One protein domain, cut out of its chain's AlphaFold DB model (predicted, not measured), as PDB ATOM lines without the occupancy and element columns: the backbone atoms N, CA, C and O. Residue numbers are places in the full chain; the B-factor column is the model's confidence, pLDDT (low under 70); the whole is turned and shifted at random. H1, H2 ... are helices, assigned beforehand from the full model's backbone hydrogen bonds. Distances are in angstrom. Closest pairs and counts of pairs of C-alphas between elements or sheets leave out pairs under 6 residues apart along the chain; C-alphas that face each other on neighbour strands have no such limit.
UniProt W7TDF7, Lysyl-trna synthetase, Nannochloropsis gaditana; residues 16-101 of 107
ATOM      1  N   ASN A  16     138.746 100.445 237.560       70.75
ATOM      2  CA  ASN A  16     138.281  99.729 236.373       70.75
ATOM      3  C   ASN A  16     138.370 100.557 235.077       70.75
ATOM      4  O   ASN A  16     138.714 100.012 234.028       70.75
ATOM      5  N   ALA A  17     138.112 101.864 235.136       69.19
ATOM      6  CA  ALA A  17     138.225 102.776 234.000       69.19
ATOM      7  C   ALA A  17     139.691 102.985 233.586       69.19
ATOM      8  O   ALA A  17     140.003 102.937 232.395       69.19
ATOM      9  N   LEU A  18     140.605 103.098 234.557       72.94
ATOM     10  CA  LEU A  18     142.049 103.142 234.292       72.94
ATOM     11  C   LEU A  18     142.536 101.839 233.646       72.94
ATOM     12  O   LEU A  18     143.225 101.863 232.627       72.94
ATOM     13  N   LYS A  19     142.093 100.689 234.166       72.88
ATOM     14  CA  LYS A  19     142.439  99.377 233.602       72.88
ATOM     15  C   LYS A  19     141.910  99.193 232.174       72.88
ATOM     16  O   LYS A  19     142.567  98.542 231.364       72.88
ATOM     17  N   LYS A  20     140.748  99.769 231.841       71.75
ATOM     18  CA  LYS A  20     140.184  99.743 230.481       71.75
ATOM     19  C   LYS A  20     140.984 100.622 229.514       71.75
ATOM     20  O   LYS A  20     141.259 100.171 228.404       71.75
ATOM     21  N   LYS A  21     141.414 101.816 229.942       68.06
ATOM     22  CA  LYS A  21     142.274 102.700 229.134       68.06
ATOM     23  C   LYS A  21     143.640 102.073 228.847       68.06
ATOM     24  O   LYS A  21     144.016 101.970 227.687       68.06
ATOM     25  N   LEU A  22     144.307 101.527 229.867       73.25
ATOM     26  CA  LEU A  22     145.609 100.865 229.697       73.25
ATOM     27  C   LEU A  22     145.544  99.665 228.738       73.25
ATOM     28  O   LEU A  22     146.446  99.463 227.930       73.25
ATOM     29  N   LYS A  23     144.456  98.883 228.777       74.19
ATOM     30  CA  LYS A  23     144.239  97.780 227.825       74.19
ATOM     31  C   LYS A  23     143.996  98.273 226.399       74.19
ATOM     32  O   LYS A  23     144.510  97.667 225.463       74.19
ATOM     33  N   ALA A  24     143.220  99.345 226.232       67.62
ATOM     34  CA  ALA A  24     142.968  99.937 224.921       67.62
ATOM     35  C   ALA A  24     144.260 100.487 224.299       67.62
ATOM     36  O   ALA A  24     144.526 100.245 223.124       67.62
ATOM     37  N   GLU A  25     145.105 101.137 225.100       67.75
ATOM     38  CA  GLU A  25     146.411 101.631 224.658       67.75
ATOM     39  C   GLU A  25     147.386 100.496 224.322       67.75
ATOM     40  O   GLU A  25     148.076 100.571 223.307       67.75
ATOM     41  N   ALA A  26     147.418  99.414 225.109       70.69
ATOM     42  CA  ALA A  26     148.251  98.245 224.811       70.69
ATOM     43  C   ALA A  26     147.839  97.556 223.496       70.69
ATOM     44  O   ALA A  26     148.692  97.193 222.688       70.69
ATOM     45  N   LEU A  27     146.532  97.430 223.243       65.81
ATOM     46  CA  LEU A  27     146.001  96.899 221.982       65.81
ATOM     47  C   LEU A  27     146.314  97.814 220.791       65.81
ATOM     48  O   LEU A  27     146.621  97.317 219.709       65.81
ATOM     49  N   ALA A  28     146.251  99.134 220.977       62.44
ATOM     50  CA  ALA A  28     146.608 100.096 219.938       62.44
ATOM     51  C   ALA A  28     148.109 100.041 219.603       62.44
ATOM     52  O   ALA A  28     148.465 100.012 218.426       62.44
ATOM     53  N   LYS A  29     148.978  99.932 220.616       67.50
ATOM     54  CA  LYS A  29     150.433  99.794 220.431       67.50
ATOM     55  C   LYS A  29     150.808  98.476 219.749       67.50
ATOM     56  O   LYS A  29     151.556  98.499 218.780       67.50
ATOM     57  N   ALA A  30     150.202  97.357 220.153       65.44
ATOM     58  CA  ALA A  30     150.430  96.062 219.506       65.44
ATOM     59  C   ALA A  30     149.973  96.041 218.033       65.44
ATOM     60  O   ALA A  30     150.610  95.414 217.189       65.44
ATOM     61  N   LYS A  31     148.883  96.746 217.696       64.94
ATOM     62  CA  LYS A  31     148.460  96.921 216.298       64.94
ATOM     63  C   LYS A  31     149.434  97.809 215.522       64.94
ATOM     64  O   LYS A  31     149.786  97.454 214.403       64.94
ATOM     65  N   ALA A  32     149.900  98.909 216.113       59.25
ATOM     66  CA  ALA A  32     150.854  99.816 215.478       59.25
ATOM     67  C   ALA A  32     152.212  99.146 215.200       59.25
ATOM     68  O   ALA A  32     152.750  99.297 214.108       59.25
ATOM     69  N   GLU A  33     152.730  98.336 216.125       60.53
ATOM     70  CA  GLU A  33     153.981  97.589 215.922       60.53
ATOM     71  C   GLU A  33     153.839  96.497 214.853       60.53
ATOM     72  O   GLU A  33     154.745  96.296 214.045       60.53
ATOM     73  N   LYS A  34     152.673  95.842 214.765       59.81
ATOM     74  CA  LYS A  34     152.399  94.857 213.707       59.81
ATOM     75  C   LYS A  34     152.253  95.498 212.319       59.81
ATOM     76  O   LYS A  34     152.571  94.856 211.323       59.81
ATOM     77  N   LEU A  35     151.807  96.753 212.255       56.56
ATOM     78  CA  LEU A  35     151.785  97.563 211.031       56.56
ATOM     79  C   LEU A  35     153.174  98.111 210.659       56.56
ATOM     80  O   LEU A  35     153.466  98.234 209.476       56.56
ATOM     81  N   ALA A  36     154.043  98.385 211.636       56.59
ATOM     82  CA  ALA A  36     155.420  98.836 211.401       56.59
ATOM     83  C   ALA A  36     156.384  97.700 210.999       56.59
ATOM     84  O   ALA A  36     157.395  97.957 210.353       56.59
ATOM     85  N   ALA A  37     156.072  96.452 211.363       57.47
ATOM     86  CA  ALA A  37     156.816  95.260 210.944       57.47
ATOM     87  C   ALA A  37     156.290  94.630 209.638       57.47
ATOM     88  O   ALA A  37     156.844  93.633 209.170       57.47
ATOM     89  N   ALA A  38     155.228  95.184 209.045       51.25
ATOM     90  CA  ALA A  38     154.825  94.808 207.698       51.25
ATOM     91  C   ALA A  38     155.853  95.376 206.701       51.25
ATOM     92  O   ALA A  38     156.203  96.555 206.806       51.25
ATOM     93  N   PRO A  39     156.364  94.573 205.748       49.34
ATOM     94  CA  PRO A  39     157.266  95.085 204.726       49.34
ATOM     95  C   PRO A  39     156.579  96.237 203.989       49.34
ATOM     96  O   PRO A  39     155.385  96.163 203.688       49.34
ATOM     97  N   ALA A  40     157.338  97.308 203.744       52.16
ATOM     98  CA  ALA A  40     156.873  98.500 203.048       52.16
ATOM     99  C   ALA A  40     156.049  98.112 201.806       52.16
ATOM    100  O   ALA A  40     156.480  97.220 201.066       52.16
ATOM    101  N   PRO A  41     154.890  98.752 201.549       49.72
ATOM    102  CA  PRO A  41     154.154  98.506 200.321       49.72
ATOM    103  C   PRO A  41     155.073  98.881 199.163       49.72
ATOM    104  O   PRO A  41     155.404 100.050 198.960       49.72
ATOM    105  N   ALA A  42     155.537  97.862 198.440       44.69
ATOM    106  CA  ALA A  42     156.293  98.048 197.222       44.69
ATOM    107  C   ALA A  42     155.473  98.965 196.312       44.69
ATOM    108  O   ALA A  42     154.345  98.640 195.932       44.69
ATOM    109  N   THR A  43     156.039 100.124 195.992       50.62
ATOM    110  CA  THR A  43     155.519 101.056 195.001       50.62
ATOM    111  C   THR A  43     155.512 100.349 193.648       50.62
ATOM    112  O   THR A  43     156.484 100.412 192.894       50.62
ATOM    113  N   ARG A  44     154.436  99.619 193.339       49.56
ATOM    114  CA  ARG A  44     154.177  99.133 191.984       49.56
ATOM    115  C   ARG A  44     153.559 100.272 191.192       49.56
ATOM    116  O   ARG A  44     152.350 100.393 191.045       49.56
ATOM    117  N   SER A  45     154.443 101.122 190.694       49.75
ATOM    118  CA  SER A  45     154.156 102.073 189.633       49.75
ATOM    119  C   SER A  45     153.930 101.300 188.331       49.75
ATOM    120  O   SER A  45     154.892 100.940 187.655       49.75
ATOM    121  N   LYS A  46     152.670 101.029 187.978       43.78
ATOM    122  CA  LYS A  46     152.211 100.842 186.588       43.78
ATOM    123  C   LYS A  46     150.680 100.919 186.600       43.78
ATOM    124  O   LYS A  46     150.031 100.034 187.128       43.78
ATOM    125  N   ALA A  47     150.079 102.067 186.296       45.50
ATOM    126  CA  ALA A  47     149.724 102.457 184.930       45.50
ATOM    127  C   ALA A  47     149.082 101.288 184.164       45.50
ATOM    128  O   ALA A  47     149.771 100.509 183.512       45.50
ATOM    129  N   GLY A  48     147.761 101.190 184.284       35.69
ATOM    130  CA  GLY A  48     146.923 100.214 183.604       35.69
ATOM    131  C   GLY A  48     145.568 100.194 184.287       35.69
ATOM    132  O   GLY A  48     145.439  99.660 185.379       35.69
ATOM    133  N   ALA A  49     144.595 100.868 183.689       47.59
ATOM    134  CA  ALA A  49     143.209 100.796 184.097       47.59
ATOM    135  C   ALA A  49     142.723  99.348 183.961       47.59
ATOM    136  O   ALA A  49     142.432  98.923 182.853       47.59
ATOM    137  N   ASP A  50     142.686  98.611 185.065       43.12
ATOM    138  CA  ASP A  50     141.739  97.525 185.300       43.12
ATOM    139  C   ASP A  50     141.774  97.153 186.790       43.12
ATOM    140  O   ASP A  50     142.803  96.745 187.326       43.12
ATOM    141  N   GLY A  51     140.657  97.365 187.480       49.19
ATOM    142  CA  GLY A  51     140.475  97.015 188.888       49.19
ATOM    143  C   GLY A  51     140.109  95.543 189.105       49.19
ATOM    144  O   GLY A  51     139.463  95.248 190.101       49.19
ATOM    145  N   GLY A  52     140.437  94.638 188.177       49.34
ATOM    146  CA  GLY A  52     139.997  93.241 188.230       49.34
ATOM    147  C   GLY A  52     140.955  92.289 188.949       49.34
ATOM    148  O   GLY A  52     140.522  91.401 189.672       49.34
ATOM    149  N   ASP A  53     142.267  92.492 188.834       47.91
ATOM    150  CA  ASP A  53     143.221  91.393 189.073       47.91
ATOM    151  C   ASP A  53     143.623  91.178 190.550       47.91
ATOM    152  O   ASP A  53     144.506  90.391 190.866       47.91
ATOM    153  N   ASN A  54     143.027  91.913 191.494       56.06
ATOM    154  CA  ASN A  54     143.220  91.686 192.939       56.06
ATOM    155  C   ASN A  54     141.901  91.511 193.703       56.06
ATOM    156  O   ASN A  54     141.938  91.325 194.920       56.06
ATOM    157  N   GLU A  55     140.745  91.569 193.028       57.00
ATOM    158  CA  GLU A  55     139.457  91.364 193.697       57.00
ATOM    159  C   GLU A  55     139.074  89.883 193.827       57.00
ATOM    160  O   GLU A  55     138.360  89.518 194.761       57.00
ATOM    161  N   GLU A  56     139.591  89.019 192.947       60.66
ATOM    162  CA  GLU A  56     139.234  87.593 192.892       60.66
ATOM    163  C   GLU A  56     139.829  86.750 194.038       60.66
ATOM    164  O   GLU A  56     139.301  85.686 194.361       60.66
ATOM    165  N   GLU A  57     140.878  87.235 194.713       70.31
ATOM    166  CA  GLU A  57     141.490  86.574 195.880       70.31
ATOM    167  C   GLU A  57     141.013  87.141 197.233       70.31
ATOM    168  O   GLU A  57     141.458  86.696 198.297       70.31
ATOM    169  N   LEU A  58     140.107  88.126 197.239       77.38
ATOM    170  CA  LEU A  58     139.616  88.725 198.480       77.38
ATOM    171  C   LEU A  58     138.715  87.747 199.237       77.38
ATOM    172  O   LEU A  58     137.744  87.200 198.712       77.38
ATOM    173  N   THR A  59     138.965  87.599 200.540       88.88
ATOM    174  CA  THR A  59     137.969  86.970 201.419       88.88
ATOM    175  C   THR A  59     136.675  87.800 201.406       88.88
ATOM    176  O   THR A  59     136.747  89.025 201.260       88.88
ATOM    177  N   PRO A  60     135.485  87.206 201.626       88.00
ATOM    178  CA  PRO A  60     134.215  87.943 201.570       88.00
ATOM    179  C   PRO A  60     134.188  89.215 202.432       88.00
ATOM    180  O   PRO A  60     133.653  90.245 202.024       88.00
ATOM    181  N   SER A  61     134.823  89.167 203.608       87.62
ATOM    182  CA  SER A  61     134.955  90.320 204.503       87.62
ATOM    183  C   SER A  61     135.811  91.436 203.902       87.62
ATOM    184  O   SER A  61     135.459  92.608 204.010       87.62
ATOM    185  N   GLN A  62     136.920  91.088 203.246       89.81
ATOM    186  CA  GLN A  62     137.796  92.070 202.606       89.81
ATOM    187  C   GLN A  62     137.153  92.667 201.348       89.81
ATOM    188  O   GLN A  62     137.284  93.869 201.127       89.81
ATOM    189  N   TYR A  63     136.413  91.867 200.568       93.38
ATOM    190  CA  TYR A  63     135.650  92.356 199.416       93.38
ATOM    191  C   TYR A  63     134.612  93.400 199.837       93.38
ATOM    192  O   TYR A  63     134.532  94.473 199.243       93.38
ATOM    193  N   PHE A  64     133.857  93.126 200.906       92.69
ATOM    194  CA  PHE A  64     132.869  94.070 201.425       92.69
ATOM    195  C   PHE A  64     133.506  95.411 201.816       92.69
ATOM    196  O   PHE A  64     133.033  96.468 201.398       92.69
ATOM    197  N   GLU A  65     134.610  95.383 202.567       93.25
ATOM    198  CA  GLU A  65     135.316  96.606 202.958       93.25
ATOM    199  C   GLU A  65     135.900  97.366 201.762       93.25
ATOM    200  O   GLU A  65     135.828  98.596 201.731       93.25
ATOM    201  N   ALA A  66     136.481  96.662 200.788       90.75
ATOM    202  CA  ALA A  66     137.020  97.273 199.575       90.75
ATOM    203  C   ALA A  66     135.906  97.923 198.743       90.75
ATOM    204  O   ALA A  66     136.021  99.086 198.346       90.75
ATOM    205  N   ARG A  67     134.782  97.220 198.563       93.75
ATOM    206  CA  ARG A  67     133.643  97.708 197.784       93.75
ATOM    207  C   ARG A  67     132.982  98.925 198.420       93.75
ATOM    208  O   ARG A  67     132.608  99.850 197.703       93.75
ATOM    209  N   LEU A  68     132.874  98.959 199.749       92.88
ATOM    210  CA  LEU A  68     132.375 100.135 200.465       92.88
ATOM    211  C   LEU A  68     133.249 101.369 200.223       92.88
ATOM    212  O   LEU A  68     132.716 102.451 199.988       92.88
ATOM    213  N   ARG A  69     134.579 101.213 200.254       93.38
ATOM    214  CA  ARG A  69     135.502 102.324 199.970       93.38
ATOM    215  C   ARG A  69     135.338 102.827 198.539       93.38
ATOM    216  O   ARG A  69     135.189 104.025 198.343       93.38
ATOM    217  N   MET A  70     135.263 101.916 197.569       92.69
ATOM    218  CA  MET A  70     135.049 102.261 196.160       92.69
ATOM    219  C   MET A  70     133.736 103.032 195.946       92.69
ATOM    220  O   MET A  70     133.704 104.010 195.205       92.69
ATOM    221  N   ILE A  71     132.646 102.623 196.605       92.44
ATOM    222  CA  ILE A  71     131.360 103.330 196.522       92.44
ATOM    223  C   ILE A  71     131.475 104.741 197.112       92.44
ATOM    224  O   ILE A  71     131.046 105.694 196.465       92.44
ATOM    225  N   ALA A  72     132.109 104.892 198.278       92.25
ATOM    226  CA  ALA A  72     132.325 106.201 198.896       92.25
ATOM    227  C   ALA A  72     133.186 107.130 198.020       92.25
ATOM    228  O   ALA A  72     132.917 108.328 197.935       92.25
ATOM    229  N   GLU A  73     134.198 106.592 197.335       93.38
ATOM    230  CA  GLU A  73     135.011 107.341 196.372       93.38
ATOM    231  C   GLU A  73     134.198 107.779 195.147       93.38
ATOM    232  O   GLU A  73     134.334 108.920 194.704       93.38
ATOM    233  N   MET A  74     133.309 106.922 194.628       91.38
ATOM    234  CA  MET A  74     132.409 107.278 193.521       91.38
ATOM    235  C   MET A  74     131.429 108.391 193.911       91.38
ATOM    236  O   MET A  74     131.241 109.337 193.140       91.38
ATOM    237  N   GLU A  75     130.859 108.318 195.117       90.88
ATOM    238  CA  GLU A  75     129.994 109.368 195.666       90.88
ATOM    239  C   GLU A  75     130.761 110.682 195.862       90.88
ATOM    240  O   GLU A  75     130.270 111.748 195.483       90.88
ATOM    241  N   ALA A  76     131.991 110.616 196.383       91.81
ATOM    242  CA  ALA A  76     132.862 111.780 196.547       91.81
ATOM    243  C   ALA A  76     133.282 112.398 195.201       91.81
ATOM    244  O   ALA A  76     133.411 113.618 195.097       91.81
ATOM    245  N   ALA A  77     133.447 111.579 194.159       91.75
ATOM    246  CA  ALA A  77     133.690 112.025 192.788       91.75
ATOM    247  C   ALA A  77     132.442 112.638 192.115       91.75
ATOM    248  O   ALA A  77     132.513 113.075 190.966       91.75
ATOM    249  N   GLY A  78     131.293 112.670 192.802       86.56
ATOM    250  CA  GLY A  78     130.046 113.251 192.301       86.56
ATOM    251  C   GLY A  78     129.307 112.374 191.288       86.56
ATOM    252  O   GLY A  78     128.325 112.818 190.692       86.56
ATOM    253  N   THR A  79     129.747 111.129 191.089       86.19
ATOM    254  CA  THR A  79     128.997 110.141 190.307       86.19
ATOM    255  C   THR A  79     127.996 109.474 191.239       86.19
ATOM    256  O   THR A  79     128.389 108.974 192.283       86.19
ATOM    257  N   SER A  80     126.703 109.453 190.896       86.75
ATOM    258  CA  SER A  80     125.707 108.745 191.712       86.75
ATOM    259  C   SER A  80     125.760 107.240 191.412       86.75
ATOM    260  O   SER A  80     125.307 106.839 190.335       86.75
ATOM    261  N   PRO A  81     126.289 106.391 192.318       91.62
ATOM    262  CA  PRO A  81     126.358 104.946 192.089       91.62
ATOM    263  C   PRO A  81     124.971 104.287 192.048       91.62
ATOM    264  O   PRO A  81     124.823 103.194 191.504       91.62
ATOM    265  N   TYR A  82     123.949 104.953 192.595       93.38
ATOM    266  CA  TYR A  82     122.584 104.446 192.703       93.38
ATOM    267  C   TYR A  82     121.598 105.374 191.977       93.38
ATOM    268  O   TYR A  82     120.969 106.235 192.598       93.38
ATOM    269  N   PRO A  83     121.442 105.235 190.648       94.00
ATOM    270  CA  PRO A  83     120.506 106.056 189.891       94.00
ATOM    271  C   PRO A  83     119.047 105.736 190.257       94.00
ATOM    272  O   PRO A  83     118.664 104.577 190.395       94.00
ATOM    273  N   HIS A  84     118.194 106.764 190.332       94.81
ATOM    274  CA  HIS A  84     116.765 106.597 190.644       94.81
ATOM    275  C   HIS A  84     115.963 105.895 189.541       94.81
ATOM    276  O   HIS A  84     114.923 105.297 189.815       94.81
ATOM    277  N   LYS A  85     116.399 106.010 188.280       94.38
ATOM    278  CA  LYS A  85     115.707 105.425 187.131       94.38
ATOM    279  C   LYS A  85     116.701 105.054 186.041       94.38
ATOM    280  O   LYS A  85     117.492 105.888 185.610       94.38
ATOM    281  N   PHE A  86     116.584 103.828 185.550       94.00
ATOM    282  CA  PHE A  86     117.260 103.354 184.351       94.00
ATOM    283  C   PHE A  86     116.200 102.994 183.309       94.00
ATOM    284  O   PHE A  86     115.268 102.241 183.601       94.00
ATOM    285  N   HIS A  87     116.283 103.575 182.112       95.69
ATOM    286  CA  HIS A  87     115.331 103.277 181.046       95.69
ATOM    287  C   HIS A  87     115.766 102.012 180.306       95.69
ATOM    288  O   HIS A  87     116.731 102.028 179.546       95.69
ATOM    289  N   VAL A  88     115.046 100.916 180.537       94.31
ATOM    290  CA  VAL A  88     115.264  99.651 179.831       94.31
ATOM    291  C   VAL A  88     114.560  99.721 178.479       94.31
ATOM    292  O   VAL A  88     113.340  99.864 178.427       94.31
ATOM    293  N   THR A  89     115.321  99.621 177.391       94.75
ATOM    294  CA  THR A  89     114.790  99.628 176.018       94.75
ATOM    295  C   THR A  89     114.305  98.249 175.580       94.75
ATOM    296  O   THR A  89     113.260  98.136 174.944       94.75
ATOM    297  N   GLN A  90     115.041  97.192 175.932       93.12
ATOM    298  CA  GLN A  90     114.700  95.800 175.643       93.12
ATOM    299  C   GLN A  90     115.071  94.913 176.835       93.12
ATOM    300  O   GLN A  90     116.094  95.120 177.484       93.12
ATOM    301  N   GLY A  91     114.227  93.923 177.130       94.56
ATOM    302  CA  GLY A  91     114.549  92.887 178.109       94.56
ATOM    303  C   GLY A  91     115.581  91.905 177.556       94.56
ATOM    304  O   GLY A  91     115.646  91.689 176.349       94.56
ATOM    305  N   ILE A  92     116.348  91.268 178.444       94.31
ATOM    306  CA  ILE A  92     117.393  90.305 178.058       94.31
ATOM    307  C   ILE A  92     116.848  89.179 177.154       94.31
ATOM    308  O   ILE A  92     117.476  88.925 176.131       94.31
ATOM    309  N   PRO A  93     115.685  88.545 177.428       94.75
ATOM    310  CA  PRO A  93     115.168  87.490 176.550       94.75
ATOM    311  C   PRO A  93     114.839  88.001 175.142       94.75
ATOM    312  O   PRO A  93     115.263  87.413 174.157       94.75
ATOM    313  N   ALA A  94     114.172  89.158 175.051       93.62
ATOM    314  CA  ALA A  94     113.828  89.779 173.774       93.62
ATOM    315  C   ALA A  94     115.074  90.184 172.970       93.62
ATOM    316  O   ALA A  94     115.072  90.098 171.746       93.62
ATOM    317  N   PHE A  95     116.140  90.604 173.657       95.31
ATOM    318  CA  PHE A  95     117.428  90.869 173.029       95.31
ATOM    319  C   PHE A  95     118.052  89.578 172.478       95.31
ATOM    320  O   PHE A  95     118.474  89.551 171.326       95.31
ATOM    321  N   VAL A  96     118.073  88.491 173.254       94.00
ATOM    322  CA  VAL A  96     118.613  87.203 172.786       94.00
ATOM    323  C   VAL A  96     117.855  86.713 171.554       94.00
ATOM    324  O   VAL A  96     118.491  86.403 170.553       94.00
ATOM    325  N   ASP A  97     116.523  86.726 171.572       94.12
ATOM    326  CA  ASP A  97     115.714  86.274 170.434       94.12
ATOM    327  C   ASP A  97     115.946  87.128 169.176       94.12
ATOM    328  O   ASP A  97     116.029  86.602 168.066       94.12
ATOM    329  N   ALA A  98     116.094  88.447 169.340       91.88
ATOM    330  CA  ALA A  98     116.320  89.368 168.230       91.88
ATOM    331  C   ALA A  98     117.706  89.214 167.576       91.88
ATOM    332  O   ALA A  98     117.842  89.472 166.378       91.88
ATOM    333  N   TYR A  99     118.727  88.801 168.335       92.56
ATOM    334  CA  TYR A  99     120.124  88.771 167.877       92.56
ATOM    335  C   TYR A  99     120.771  87.375 167.901       92.56
ATOM    336  O   TYR A  99     121.956  87.256 167.598       92.56
ATOM    337  N   ALA A 100     120.025  86.303 168.185       90.25
ATOM    338  CA  ALA A 100     120.563  84.937 168.246       90.25
ATOM    339  C   ALA A 100     121.209  84.463 166.930       90.25
ATOM    340  O   ALA A 100     122.128  83.649 166.949       90.25
ATOM    341  N   GLY A 101     120.732  84.960 165.786       90.38
ATOM    342  CA  GLY A 101     121.234  84.595 164.457       90.38
ATOM    343  C   GLY A 101     122.349  85.496 163.920       90.38
ATOM    344  O   GLY A 101     122.625  85.452 162.722       90.38
TER     345      GLY A 101
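Overview. This is residues 16 to 101 of the 107 residues of the protein "Lysyl-trna synthetase" of Nannochloropsis gaditana (UniProt W7TDF7). Three separate helices are strung out on two long links with no common core: the long helix H1 sticks out at one end, H2 lies between the other two and is set across the directions of H1 and H3, and the short H3 is at the other end. The 23-residue link from H1 swings round in a wide open loop before H2. The printed part has 86 residues, with three named helices in the order H1, H2, H3 and no named strand; the class is all helix. It is extended, with a radius of gyration of the C-alphas of 23.0 A, and only just elongated, with spans of 72 by 36 by 26 A.

Along the chain. H1, the longest helix, is residues 16 to 36 and measures 30.3 A from C-alpha 16 at (138.281, 99.729, 236.373) to C-alpha 36 at (155.420, 98.836, 211.401). H2 is residues 60 to 76, 24.4 A long. H3 is residues 92 to 99, 10.7 A long, and ends with C-alpha 99 at (120.124, 88.771, 167.877).

Arrangement. H1 touches no helix; it is apart from H2 and from H3, with no C-alpha of either within 8 A of it. H2 and H3 are apart too. Residues 16 to 53, of which 16 to 36 belong to H1, stand free. So do residues 83 to 89 and residues 91 to 97, of which 92 to 97 belong to H3. In H1, H2 and H3, every O i to N i+4 pair is within hydrogen-bond range.

Size, cuts and confidence. The C-alphas of Asn 16 and Gly 101, the first and last printed residues, are the two farthest apart, at 75.4 A. The printed part has no cut. Both links are long: residues 37 to 59 between H1 and H2, and residues 77 to 91 between H2 and H3. The mean pLDDT of the printed part is 75.6; 34 residues are under 70, among them residues 27 to 56.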